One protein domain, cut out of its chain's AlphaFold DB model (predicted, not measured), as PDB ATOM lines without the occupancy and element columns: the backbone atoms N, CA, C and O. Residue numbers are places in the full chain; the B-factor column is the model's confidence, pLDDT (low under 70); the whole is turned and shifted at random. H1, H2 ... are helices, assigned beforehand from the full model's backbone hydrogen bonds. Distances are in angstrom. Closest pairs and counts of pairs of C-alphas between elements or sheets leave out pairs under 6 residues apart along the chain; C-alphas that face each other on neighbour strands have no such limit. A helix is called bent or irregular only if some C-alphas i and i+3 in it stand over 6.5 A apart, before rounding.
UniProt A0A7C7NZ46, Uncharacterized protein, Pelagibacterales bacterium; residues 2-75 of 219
ATOM      1  N   CYS A   2     156.054 166.912 105.089       53.75
ATOM      2  CA  CYS A   2     156.736 166.483 103.850       53.75
ATOM      3  C   CYS A   2     156.519 167.446 102.664       53.75
ATOM      4  O   CYS A   2     157.467 167.808 101.977       53.75
ATOM      5  N   SER A   3     155.291 167.934 102.468       57.97
ATOM      6  CA  SER A   3     154.956 168.897 101.408       57.97
ATOM      7  C   SER A   3     155.750 170.205 101.500       57.97
ATOM      8  O   SER A   3     156.280 170.672 100.500       57.97
ATOM      9  N   ILE A   4     155.911 170.765 102.702       68.62
ATOM     10  CA  ILE A   4     156.695 171.991 102.927       68.62
ATOM     11  C   ILE A   4     158.167 171.748 102.569       68.62
ATOM     12  O   ILE A   4     158.789 172.594 101.928       68.62
ATOM     13  N   PHE A   5     158.713 170.580 102.910       66.38
ATOM     14  CA  PHE A   5     160.096 170.238 102.585       66.38
ATOM     15  C   PHE A   5     160.351 170.223 101.066       66.38
ATOM     16  O   PHE A   5     161.274 170.889 100.593       66.38
ATOM     17  N   PHE A   6     159.490 169.552 100.292       69.62
ATOM     18  CA  PHE A   6     159.629 169.478  98.831       69.62
ATOM     19  C   PHE A   6     159.289 170.787  98.109       69.62
ATOM     20  O   PHE A   6     159.951 171.129  97.133       69.62
ATOM     21  N   VAL A   7     158.287 171.531  98.583       73.19
ATOM     22  CA  VAL A   7     157.778 172.726  97.888       73.19
ATOM     23  C   VAL A   7     158.555 173.993  98.248       73.19
ATOM     24  O   VAL A   7     158.631 174.908  97.437       73.19
ATOM     25  N   SER A   8     159.153 174.066  99.440       70.69
ATOM     26  CA  SER A   8     159.779 175.311  99.918       70.69
ATOM     27  C   SER A   8     161.246 175.170 100.309       70.69
ATOM     28  O   SER A   8     162.052 176.028  99.951       70.69
ATOM     29  N   VAL A   9     161.633 174.088 100.991       71.50
ATOM     30  CA  VAL A   9     162.998 173.943 101.521       71.50
ATOM     31  C   VAL A   9     163.979 173.548 100.417       71.50
ATOM     32  O   VAL A   9     164.998 174.220 100.248       71.50
ATOM     33  N   ILE A  10     163.659 172.518  99.623       72.31
ATOM     34  CA  ILE A  10     164.514 172.060  98.514       72.31
ATOM     35  C   ILE A  10     164.740 173.168  97.466       72.31
ATOM     36  O   ILE A  10     165.905 173.435  97.149       72.31
ATOM     37  N   PRO A  11     163.702 173.878  96.969       73.56
ATOM     38  CA  PRO A  11     163.903 174.942  95.987       73.56
ATOM     39  C   PRO A  11     164.751 176.094  96.537       73.56
ATOM     40  O   PRO A  11     165.685 176.531  95.871       73.56
ATOM     41  N   ASN A  12     164.502 176.550  97.772       72.06
ATOM     42  CA  ASN A  12     165.265 177.655  98.367       72.06
ATOM     43  C   ASN A  12     166.746 177.325  98.587       72.06
ATOM     44  O   ASN A  12     167.601 178.196  98.411       72.06
ATOM     45  N   LEU A  13     167.065 176.084  98.966       68.00
ATOM     46  CA  LEU A  13     168.450 175.617  99.064       68.00
ATOM     47  C   LEU A  13     169.133 175.626  97.695       68.00
ATOM     48  O   LEU A  13     170.252 176.124  97.575       68.00
ATOM     49  N   PHE A  14     168.439 175.148  96.660       69.00
ATOM     50  CA  PHE A  14     168.953 175.147  95.294       69.00
ATOM     51  C   PHE A  14     169.208 176.575  94.775       69.00
ATOM     52  O   PHE A  14     170.305 176.872  94.296       69.00
ATOM     53  N   PHE A  15     168.253 177.492  94.969       68.69
ATOM     54  CA  PHE A  15     168.383 178.904  94.587       68.69
ATOM     55  C   PHE A  15     169.530 179.623  95.315       68.69
ATOM     56  O   PHE A  15     170.272 180.389  94.694       68.69
ATOM     57  N   LYS A  16     169.725 179.377  96.620       66.31
ATOM     58  CA  LYS A  16     170.837 179.976  97.384       66.31
ATOM     59  C   LYS A  16     172.207 179.505  96.899       66.31
ATOM     60  O   LYS A  16     173.133 180.312  96.840       66.31
ATOM     61  N   ILE A  17     172.337 178.230  96.532       63.88
ATOM     62  CA  ILE A  17     173.591 177.675  96.003       63.88
ATOM     63  C   ILE A  17     173.910 178.294  94.635       63.88
ATOM     64  O   ILE A  17     175.046 178.703  94.398       63.88
ATOM     65  N   GLN A  18     172.904 178.431  93.766       62.16
ATOM     66  CA  GLN A  18     173.067 178.976  92.416       62.16
ATOM     67  C   GLN A  18     173.449 180.469  92.402       62.16
ATOM     68  O   GLN A  18     174.218 180.896  91.542       62.16
ATOM     69  N   ASN A  19     172.970 181.255  93.374       61.84
ATOM     70  CA  ASN A  19     173.219 182.702  93.451       61.84
ATOM     71  C   ASN A  19     174.519 183.095  94.177       61.84
ATOM     72  O   ASN A  19     174.881 184.275  94.199       61.84
ATOM     73  N   SER A  20     175.252 182.142  94.758       56.38
ATOM     74  CA  SER A  20     176.551 182.420  95.374       56.38
ATOM     75  C   SER A  20     177.649 182.520  94.299       56.38
ATOM     76  O   SER A  20     178.124 181.520  93.766       56.38
ATOM     77  N   LYS A  21     178.061 183.746  93.939       51.50
ATOM     78  CA  LYS A  21     179.228 183.989  93.068       51.50
ATOM     79  C   LYS A  21     180.517 183.636  93.825       51.50
ATOM     80  O   LYS A  21     181.138 184.518  94.412       51.50
ATOM     81  N   LEU A  22     180.929 182.369  93.823       48.50
ATOM     82  CA  LEU A  22     182.278 181.972  94.248       48.50
ATOM     83  C   LEU A  22     183.187 181.675  93.037       48.50
ATOM     84  O   LEU A  22     182.699 181.164  92.027       48.50
ATOM     85  N   PRO A  23     184.503 181.978  93.108       45.84
ATOM     86  CA  PRO A  23     185.421 181.841  91.977       45.84
ATOM     87  C   PRO A  23     185.553 180.374  91.551       45.84
ATOM     88  O   PRO A  23     185.835 179.497  92.369       45.84
ATOM     89  N   SER A  24     185.369 180.104  90.258       50.22
ATOM     90  CA  SER A  24     185.166 178.757  89.711       50.22
ATOM     91  C   SER A  24     186.412 177.862  89.651       50.22
ATOM     92  O   SER A  24     186.282 176.688  89.313       50.22
ATOM     93  N   SER A  25     187.611 178.346  89.997       45.03
ATOM     94  CA  SER A  25     188.860 177.618  89.712       45.03
ATOM     95  C   SER A  25     189.542 176.927  90.902       45.03
ATOM     96  O   SER A  25     190.506 176.205  90.680       45.03
ATOM     97  N   LYS A  26     189.056 177.067  92.146       40.31
ATOM     98  CA  LYS A  26     189.616 176.339  93.317       40.31
ATOM     99  C   LYS A  26     188.644 175.404  94.042       40.31
ATOM    100  O   LYS A  26     189.061 174.658  94.918       40.31
ATOM    101  N   ILE A  27     187.360 175.403  93.681       47.19
ATOM    102  CA  ILE A  27     186.343 174.565  94.347       47.19
ATOM    103  C   ILE A  27     186.134 173.236  93.604       47.19
ATOM    104  O   ILE A  27     185.536 172.319  94.155       47.19
ATOM    105  N   LEU A  28     186.643 173.076  92.376       42.94
ATOM    106  CA  LEU A  28     186.361 171.883  91.569       42.94
ATOM    107  C   LEU A  28     186.960 170.583  92.150       42.94
ATOM    108  O   LEU A  28     186.366 169.521  91.978       42.94
ATOM    109  N   GLU A  29     188.058 170.656  92.909       43.53
ATOM    110  CA  GLU A  29     188.628 169.491  93.614       43.53
ATOM    111  C   GLU A  29     187.866 169.142  94.912       43.53
ATOM    112  O   GLU A  29     187.801 167.976  95.294       43.53
ATOM    113  N   GLY A  30     187.185 170.111  95.547       49.12
ATOM    114  CA  GLY A  30     186.336 169.912  96.740       49.12
ATOM    115  C   GLY A  30     184.830 169.738  96.457       49.12
ATOM    116  O   GLY A  30     184.066 169.345  97.339       49.12
ATOM    117  N   GLN A  31     184.382 170.000  95.224       49.66
ATOM    118  CA  GLN A  31     182.967 170.033  94.816       49.66
ATOM    119  C   GLN A  31     182.292 168.660  94.732       49.66
ATOM    120  O   GLN A  31     181.076 168.565  94.901       49.66
ATOM    121  N   LYS A  32     183.045 167.584  94.463       52.66
ATOM    122  CA  LYS A  32     182.496 166.218  94.542       52.66
ATOM    123  C   LYS A  32     182.091 165.889  95.981       52.66
ATOM    124  O   LYS A  32     180.999 165.375  96.192       52.66
ATOM    125  N   SER A  33     182.927 166.261  96.953       59.94
ATOM    126  CA  SER A  33     182.668 166.040  98.381       59.94
ATOM    127  C   SER A  33     181.460 166.844  98.879       59.94
ATOM    128  O   SER A  33     180.585 166.286  99.534       59.94
ATOM    129  N   SER A  34     181.314 168.116  98.482       66.19
ATOM    130  CA  SER A  34     180.160 168.931  98.902       66.19
ATOM    131  C   SER A  34     178.822 168.437  98.340       66.19
ATOM    132  O   SER A  34     177.829 168.420  99.063       66.19
ATOM    133  N   LYS A  35     178.780 167.967  97.084       69.25
ATOM    134  CA  LYS A  35     177.577 167.343  96.501       69.25
ATOM    135  C   LYS A  35     177.212 166.030  97.195       69.25
ATOM    136  O   LYS A  35     176.031 165.782  97.424       69.25
ATOM    137  N   ILE A  36     178.211 165.220  97.557       76.25
ATOM    138  CA  ILE A  36     178.014 163.986  98.331       76.25
ATOM    139  C   ILE A  36     177.452 164.316  99.718       76.25
ATOM    140  O   ILE A  36     176.452 163.729 100.116       76.25
ATOM    141  N   ILE A  37     178.014 165.306 100.420       77.62
ATOM    142  CA  ILE A  37     177.523 165.749 101.736       77.62
ATOM    143  C   ILE A  37     176.072 166.238 101.646       77.62
ATOM    144  O   ILE A  37     175.236 165.826 102.445       77.62
ATOM    145  N   ILE A  38     175.740 167.069 100.652       78.75
ATOM    146  CA  ILE A  38     174.364 167.545 100.436       78.75
ATOM    147  C   ILE A  38     173.419 166.367 100.156       78.75
ATOM    148  O   ILE A  38     172.332 166.308 100.725       78.75
ATOM    149  N   SER A  39     173.830 165.408  99.322       79.88
ATOM    150  CA  SER A  39     173.040 164.207  99.025       79.88
ATOM    151  C   SER A  39     172.816 163.338 100.266       79.88
ATOM    152  O   SER A  39     171.697 162.869 100.481       79.88
ATOM    153  N   ILE A  40     173.834 163.180 101.117       84.88
ATOM    154  CA  ILE A  40     173.733 162.477 102.401       84.88
ATOM    155  C   ILE A  40     172.737 163.190 103.320       84.88
ATOM    156  O   ILE A  40     171.844 162.538 103.854       84.88
ATOM    157  N   ILE A  41     172.832 164.518 103.457       85.75
ATOM    158  CA  ILE A  41     171.910 165.315 104.285       85.75
ATOM    159  C   ILE A  41     170.469 165.167 103.789       85.75
ATOM    160  O   ILE A  41     169.573 164.902 104.587       85.75
ATOM    161  N   ILE A  42     170.235 165.295 102.479       85.56
ATOM    162  CA  ILE A  42     168.899 165.113 101.892       85.56
ATOM    163  C   ILE A  42     168.384 163.698 102.172       85.56
ATOM    164  O   ILE A  42     167.246 163.544 102.607       85.56
ATOM    165  N   SER A  43     169.223 162.677 101.986       87.50
ATOM    166  CA  SER A  43     168.852 161.280 102.240       87.50
ATOM    167  C   SER A  43     168.481 161.056 103.707       87.50
ATOM    168  O   SER A  43     167.435 160.479 103.983       87.50
ATOM    169  N   LEU A  44     169.275 161.572 104.651       88.56
ATOM    170  CA  LEU A  44     168.981 161.533 106.089       88.56
ATOM    171  C   LEU A  44     167.629 162.177 106.408       88.56
ATOM    172  O   LEU A  44     166.824 161.585 107.123       88.56
ATOM    173  N   ILE A  45     167.346 163.353 105.843       88.06
ATOM    174  CA  ILE A  45     166.061 164.028 106.056       88.06
ATOM    175  C   ILE A  45     164.904 163.189 105.497       88.06
ATOM    176  O   ILE A  45     163.865 163.070 106.149       88.06
ATOM    177  N   LEU A  46     165.064 162.581 104.320       88.38
ATOM    178  CA  LEU A  46     164.048 161.699 103.739       88.38
ATOM    179  C   LEU A  46     163.811 160.461 104.609       88.38
ATOM    180  O   LEU A  46     162.658 160.136 104.881       88.38
ATOM    181  N   PHE A  47     164.869 159.819 105.109       88.69
ATOM    182  CA  PHE A  47     164.753 158.669 106.010       88.69
ATOM    183  C   PHE A  47     164.030 159.018 107.313       88.69
ATOM    184  O   PHE A  47     163.152 158.270 107.735       88.69
ATOM    185  N   VAL A  48     164.329 160.173 107.918       89.38
ATOM    186  CA  VAL A  48     163.623 160.638 109.124       89.38
ATOM    187  C   VAL A  48     162.136 160.878 108.836       89.38
ATOM    188  O   VAL A  48     161.285 160.468 109.622       89.38
ATOM    189  N   ASN A  49     161.800 161.485 107.693       88.50
ATOM    190  CA  ASN A  49     160.403 161.705 107.303       88.50
ATOM    191  C   ASN A  49     159.656 160.392 107.023       88.50
ATOM    192  O   ASN A  49     158.490 160.265 107.403       88.50
ATOM    193  N   LEU A  50     160.309 159.419 106.382       90.38
ATOM    194  CA  LEU A  50     159.746 158.088 106.150       90.38
ATOM    195  C   LEU A  50     159.495 157.360 107.473       90.38
ATOM    196  O   LEU A  50     158.397 156.851 107.676       90.38
ATOM    197  N   GLY A  51     160.465 157.379 108.391       89.50
ATOM    198  CA  GLY A  51     160.318 156.794 109.725       89.50
ATOM    199  C   GLY A  51     159.163 157.422 110.505       89.50
ATOM    200  O   GLY A  51     158.305 156.706 111.012       89.50
ATOM    201  N   TYR A  52     159.079 158.756 110.528       89.19
ATOM    202  CA  TYR A  52     157.964 159.465 111.163       89.19
ATOM    203  C   TYR A  52     156.609 159.097 110.543       89.19
ATOM    204  O   TYR A  52     155.644 158.848 111.265       89.19
ATOM    205  N   SER A  53     156.538 159.041 109.210       90.94
ATOM    206  CA  SER A  53     155.305 158.703 108.492       90.94
ATOM    207  C   SER A  53     154.866 157.269 108.780       90.94
ATOM    208  O   SER A  53     153.688 157.041 109.030       90.94
ATOM    209  N   TYR A  54     155.810 156.323 108.814       89.81
ATOM    210  CA  TYR A  54     155.553 154.932 109.184       89.81
ATOM    211  C   TYR A  54     155.031 154.815 110.620       89.81
ATOM    212  O   TYR A  54     153.982 154.219 110.833       89.81
ATOM    213  N   VAL A  55     155.713 155.429 111.596       90.56
ATOM    214  CA  VAL A  55     155.279 155.390 113.004       90.56
ATOM    215  C   VAL A  55     153.890 156.005 113.152       90.56
ATOM    216  O   VAL A  55     153.028 155.418 113.793       90.56
ATOM    217  N   THR A  56     153.642 157.152 112.518       90.00
ATOM    218  CA  THR A  56     152.324 157.805 112.552       90.00
ATOM    219  C   THR A  56     151.241 156.908 111.952       90.00
ATOM    220  O   THR A  56     150.169 156.768 112.535       90.00
ATOM    221  N   PHE A  57     151.519 156.279 110.808       90.06
ATOM    222  CA  PHE A  57     150.590 155.355 110.165       90.06
ATOM    223  C   PHE A  57     150.274 154.152 111.062       90.06
ATOM    224  O   PHE A  57     149.104 153.820 111.243       90.06
ATOM    225  N   GLU A  58     151.288 153.547 111.679       89.69
ATOM    226  CA  GLU A  58     151.124 152.442 112.626       89.69
ATOM    227  C   GLU A  58     150.296 152.853 113.849       89.69
ATOM    228  O   GLU A  58     149.348 152.151 114.192       89.69
ATOM    229  N   VAL A  59     150.569 154.007 114.472       89.00
ATOM    230  CA  VAL A  59     149.772 154.510 115.611       89.00
ATOM    231  C   VAL A  59     148.301 154.658 115.219       89.00
ATOM    232  O   VAL A  59     147.420 154.171 115.924       89.00
ATOM    233  N   ILE A  60     148.024 155.310 114.085       85.81
ATOM    234  CA  ILE A  60     146.650 155.595 113.646       85.81
ATOM    235  C   ILE A  60     145.895 154.305 113.311       85.81
ATOM    236  O   ILE A  60     144.732 154.157 113.678       85.81
ATOM    237  N   THR A  61     146.538 153.372 112.610       85.00
ATOM    238  CA  THR A  61     145.872 152.161 112.108       85.00
ATOM    239  C   THR A  61     145.761 151.061 113.153       85.00
ATOM    240  O   THR A  61     144.766 150.336 113.163       85.00
ATOM    241  N   THR A  62     146.742 150.937 114.047       87.69
ATOM    242  CA  THR A  62     146.771 149.851 115.034       87.69
ATOM    243  C   THR A  62     146.252 150.259 116.406       87.69
ATOM    244  O   THR A  62     145.753 149.413 117.140       87.69
ATOM    245  N   GLY A  63     146.355 151.541 116.762       84.94
ATOM    246  CA  GLY A  63     146.094 152.012 118.123       84.94
ATOM    247  C   GLY A  63     147.246 151.736 119.094       84.94
ATOM    248  O   GLY A  63     147.124 152.037 120.279       84.94
ATOM    249  N   ASN A  64     148.370 151.187 118.617       88.31
ATOM    250  CA  ASN A  64     149.564 150.991 119.435       88.31
ATOM    251  C   ASN A  64     150.215 152.328 119.809       88.31
ATOM    252  O   ASN A  64     150.195 153.297 119.046       88.31
ATOM    253  N   SER A  65     150.855 152.359 120.979       88.25
ATOM    254  CA  SER A  65     151.662 153.502 121.400       88.25
ATOM    255  C   SER A  65     152.956 153.593 120.585       88.25
ATOM    256  O   SER A  65     153.436 152.606 120.016       88.25
ATOM    257  N   VAL A  66     153.561 154.783 120.563       89.25
ATOM    258  CA  VAL A  66     154.876 154.990 119.933       89.25
ATOM    259  C   VAL A  66     155.932 154.072 120.552       89.25
ATOM    260  O   VAL A  66     156.744 153.511 119.818       89.25
ATOM    261  N   ASP A  67     155.887 153.862 121.870       89.62
ATOM    262  CA  ASP A  67     156.831 152.996 122.582       89.62
ATOM    263  C   ASP A  67     156.683 151.534 122.152       89.62
ATOM    264  O   ASP A  67     157.673 150.890 121.816       89.62
ATOM    265  N   THR A  68     155.449 151.029 122.051       87.19
ATOM    266  CA  THR A  68     155.179 149.672 121.553       87.19
ATOM    267  C   THR A  68     155.662 149.499 120.113       87.19
ATOM    268  O   THR A  68     156.271 148.486 119.774       87.19
ATOM    269  N   ILE A  69     155.452 150.498 119.249       87.75
ATOM    270  CA  ILE A  69     155.965 150.469 117.871       87.75
ATOM    271  C   ILE A  69     157.498 150.461 117.865       87.75
ATOM    272  O   ILE A  69     158.105 149.737 117.071       87.75
ATOM    273  N   LEU A  70     158.134 151.220 118.763       87.69
ATOM    274  CA  LEU A  70     159.586 151.248 118.893       87.69
ATOM    275  C   LEU A  70     160.150 149.904 119.367       87.69
ATOM    276  O   LEU A  70     161.153 149.427 118.836       87.69
ATOM    277  N   GLU A  71     159.494 149.260 120.328       87.00
ATOM    278  CA  GLU A  71     159.848 147.912 120.775       87.00
ATOM    279  C   GLU A  71     159.668 146.876 119.666       87.00
ATOM    280  O   GLU A  71     160.547 146.037 119.467       87.00
ATOM    281  N   ASN A  72     158.606 146.995 118.870       85.38
ATOM    282  CA  ASN A  72     158.357 146.127 117.721       85.38
ATOM    283  C   ASN A  72     159.457 146.212 116.648       85.38
ATOM    284  O   ASN A  72     159.636 145.257 115.893       85.38
ATOM    285  N   PHE A  73     160.241 147.296 116.576       84.50
ATOM    286  CA  PHE A  73     161.420 147.334 115.698       84.50
ATOM    287  C   PHE A  73     162.541 146.393 116.147       84.50
ATOM    288  O   PHE A  73     163.353 145.990 115.315       84.50
ATOM    289  N   LYS A  74     162.590 146.001 117.428       86.31
ATOM    290  CA  LYS A  74     163.554 145.002 117.919       86.31
ATOM    291  C   LYS A  74     163.225 143.594 117.412       86.31
ATOM    292  O   LYS A  74     164.121 142.765 117.308       86.31
ATOM    293  N   SER A  75     161.958 143.335 117.083       85.62
ATOM    294  CA  SER A  75     161.467 142.055 116.563       85.62
ATOM    295  C   SER A  75     160.478 142.291 115.411       85.62
ATOM    296  O   SER A  75     159.265 142.176 115.577       85.62
TER     297      SER A  75
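What this domain is: This is residues 2 to 75 of the 219 residues of an uncharacterized protein of Pelagibacterales bacterium (UniProt A0A7C7NZ46). The long helix H2 makes most of the length of an open, rod-like model; the shorter H1 runs back beside it at a distance, joined by a wide loop, and the small H3 turns off crosswise at the other end of H2. The 74 printed residues hold three named helices, H1, H2, H3, and no named strand, an all-helix class. The whole is extended, with a radius of gyration of the C-alphas of 18.6 A and spans of 57 by 26 by 11 A.

How they stand to each other: H1, residues 2 to 18, and H2, residues 31 to 62, are close but not clearly touching; their closest C-alphas, of Cys 2 and Asn 49, are 6.9 A apart. They run opposite ways at a shallow tilt of 8 degrees. H2 touches H3, residues 66 to 72, with residues 55 to 59 alone; the closest C-alphas, of Val 59 and Val 66, are 6.7 A apart. Their lines are about perpendicular, at 81 degrees. H1 and H3 are apart. Every O i to N i+4 pair is within hydrogen-bond range in H2 and H3, and 11 of 13 in H1.

Where its parts are: H1 begins at C-alpha 2 (156.736, 166.483, 103.850) and is 23.5 A long, with a kink of 25 degrees near residue 9; it is only just irregular, C-alphas 7 and 10 being 6.8 A apart. H2 is 46.1 A long. H3, 9.8 A long, ends at C-alpha 72 (158.357, 146.127, 117.721).

The domain as a whole: The C-alphas farthest apart, of Ser 25 and Gly 63, are 57.4 A apart. The printed part has no cut. The link from H1 to H2 is long, that from H2 to H3 tight. Residues 11 to 41 stand free. Residues 2 to 6 and 13 to 35 have pLDDT under 70.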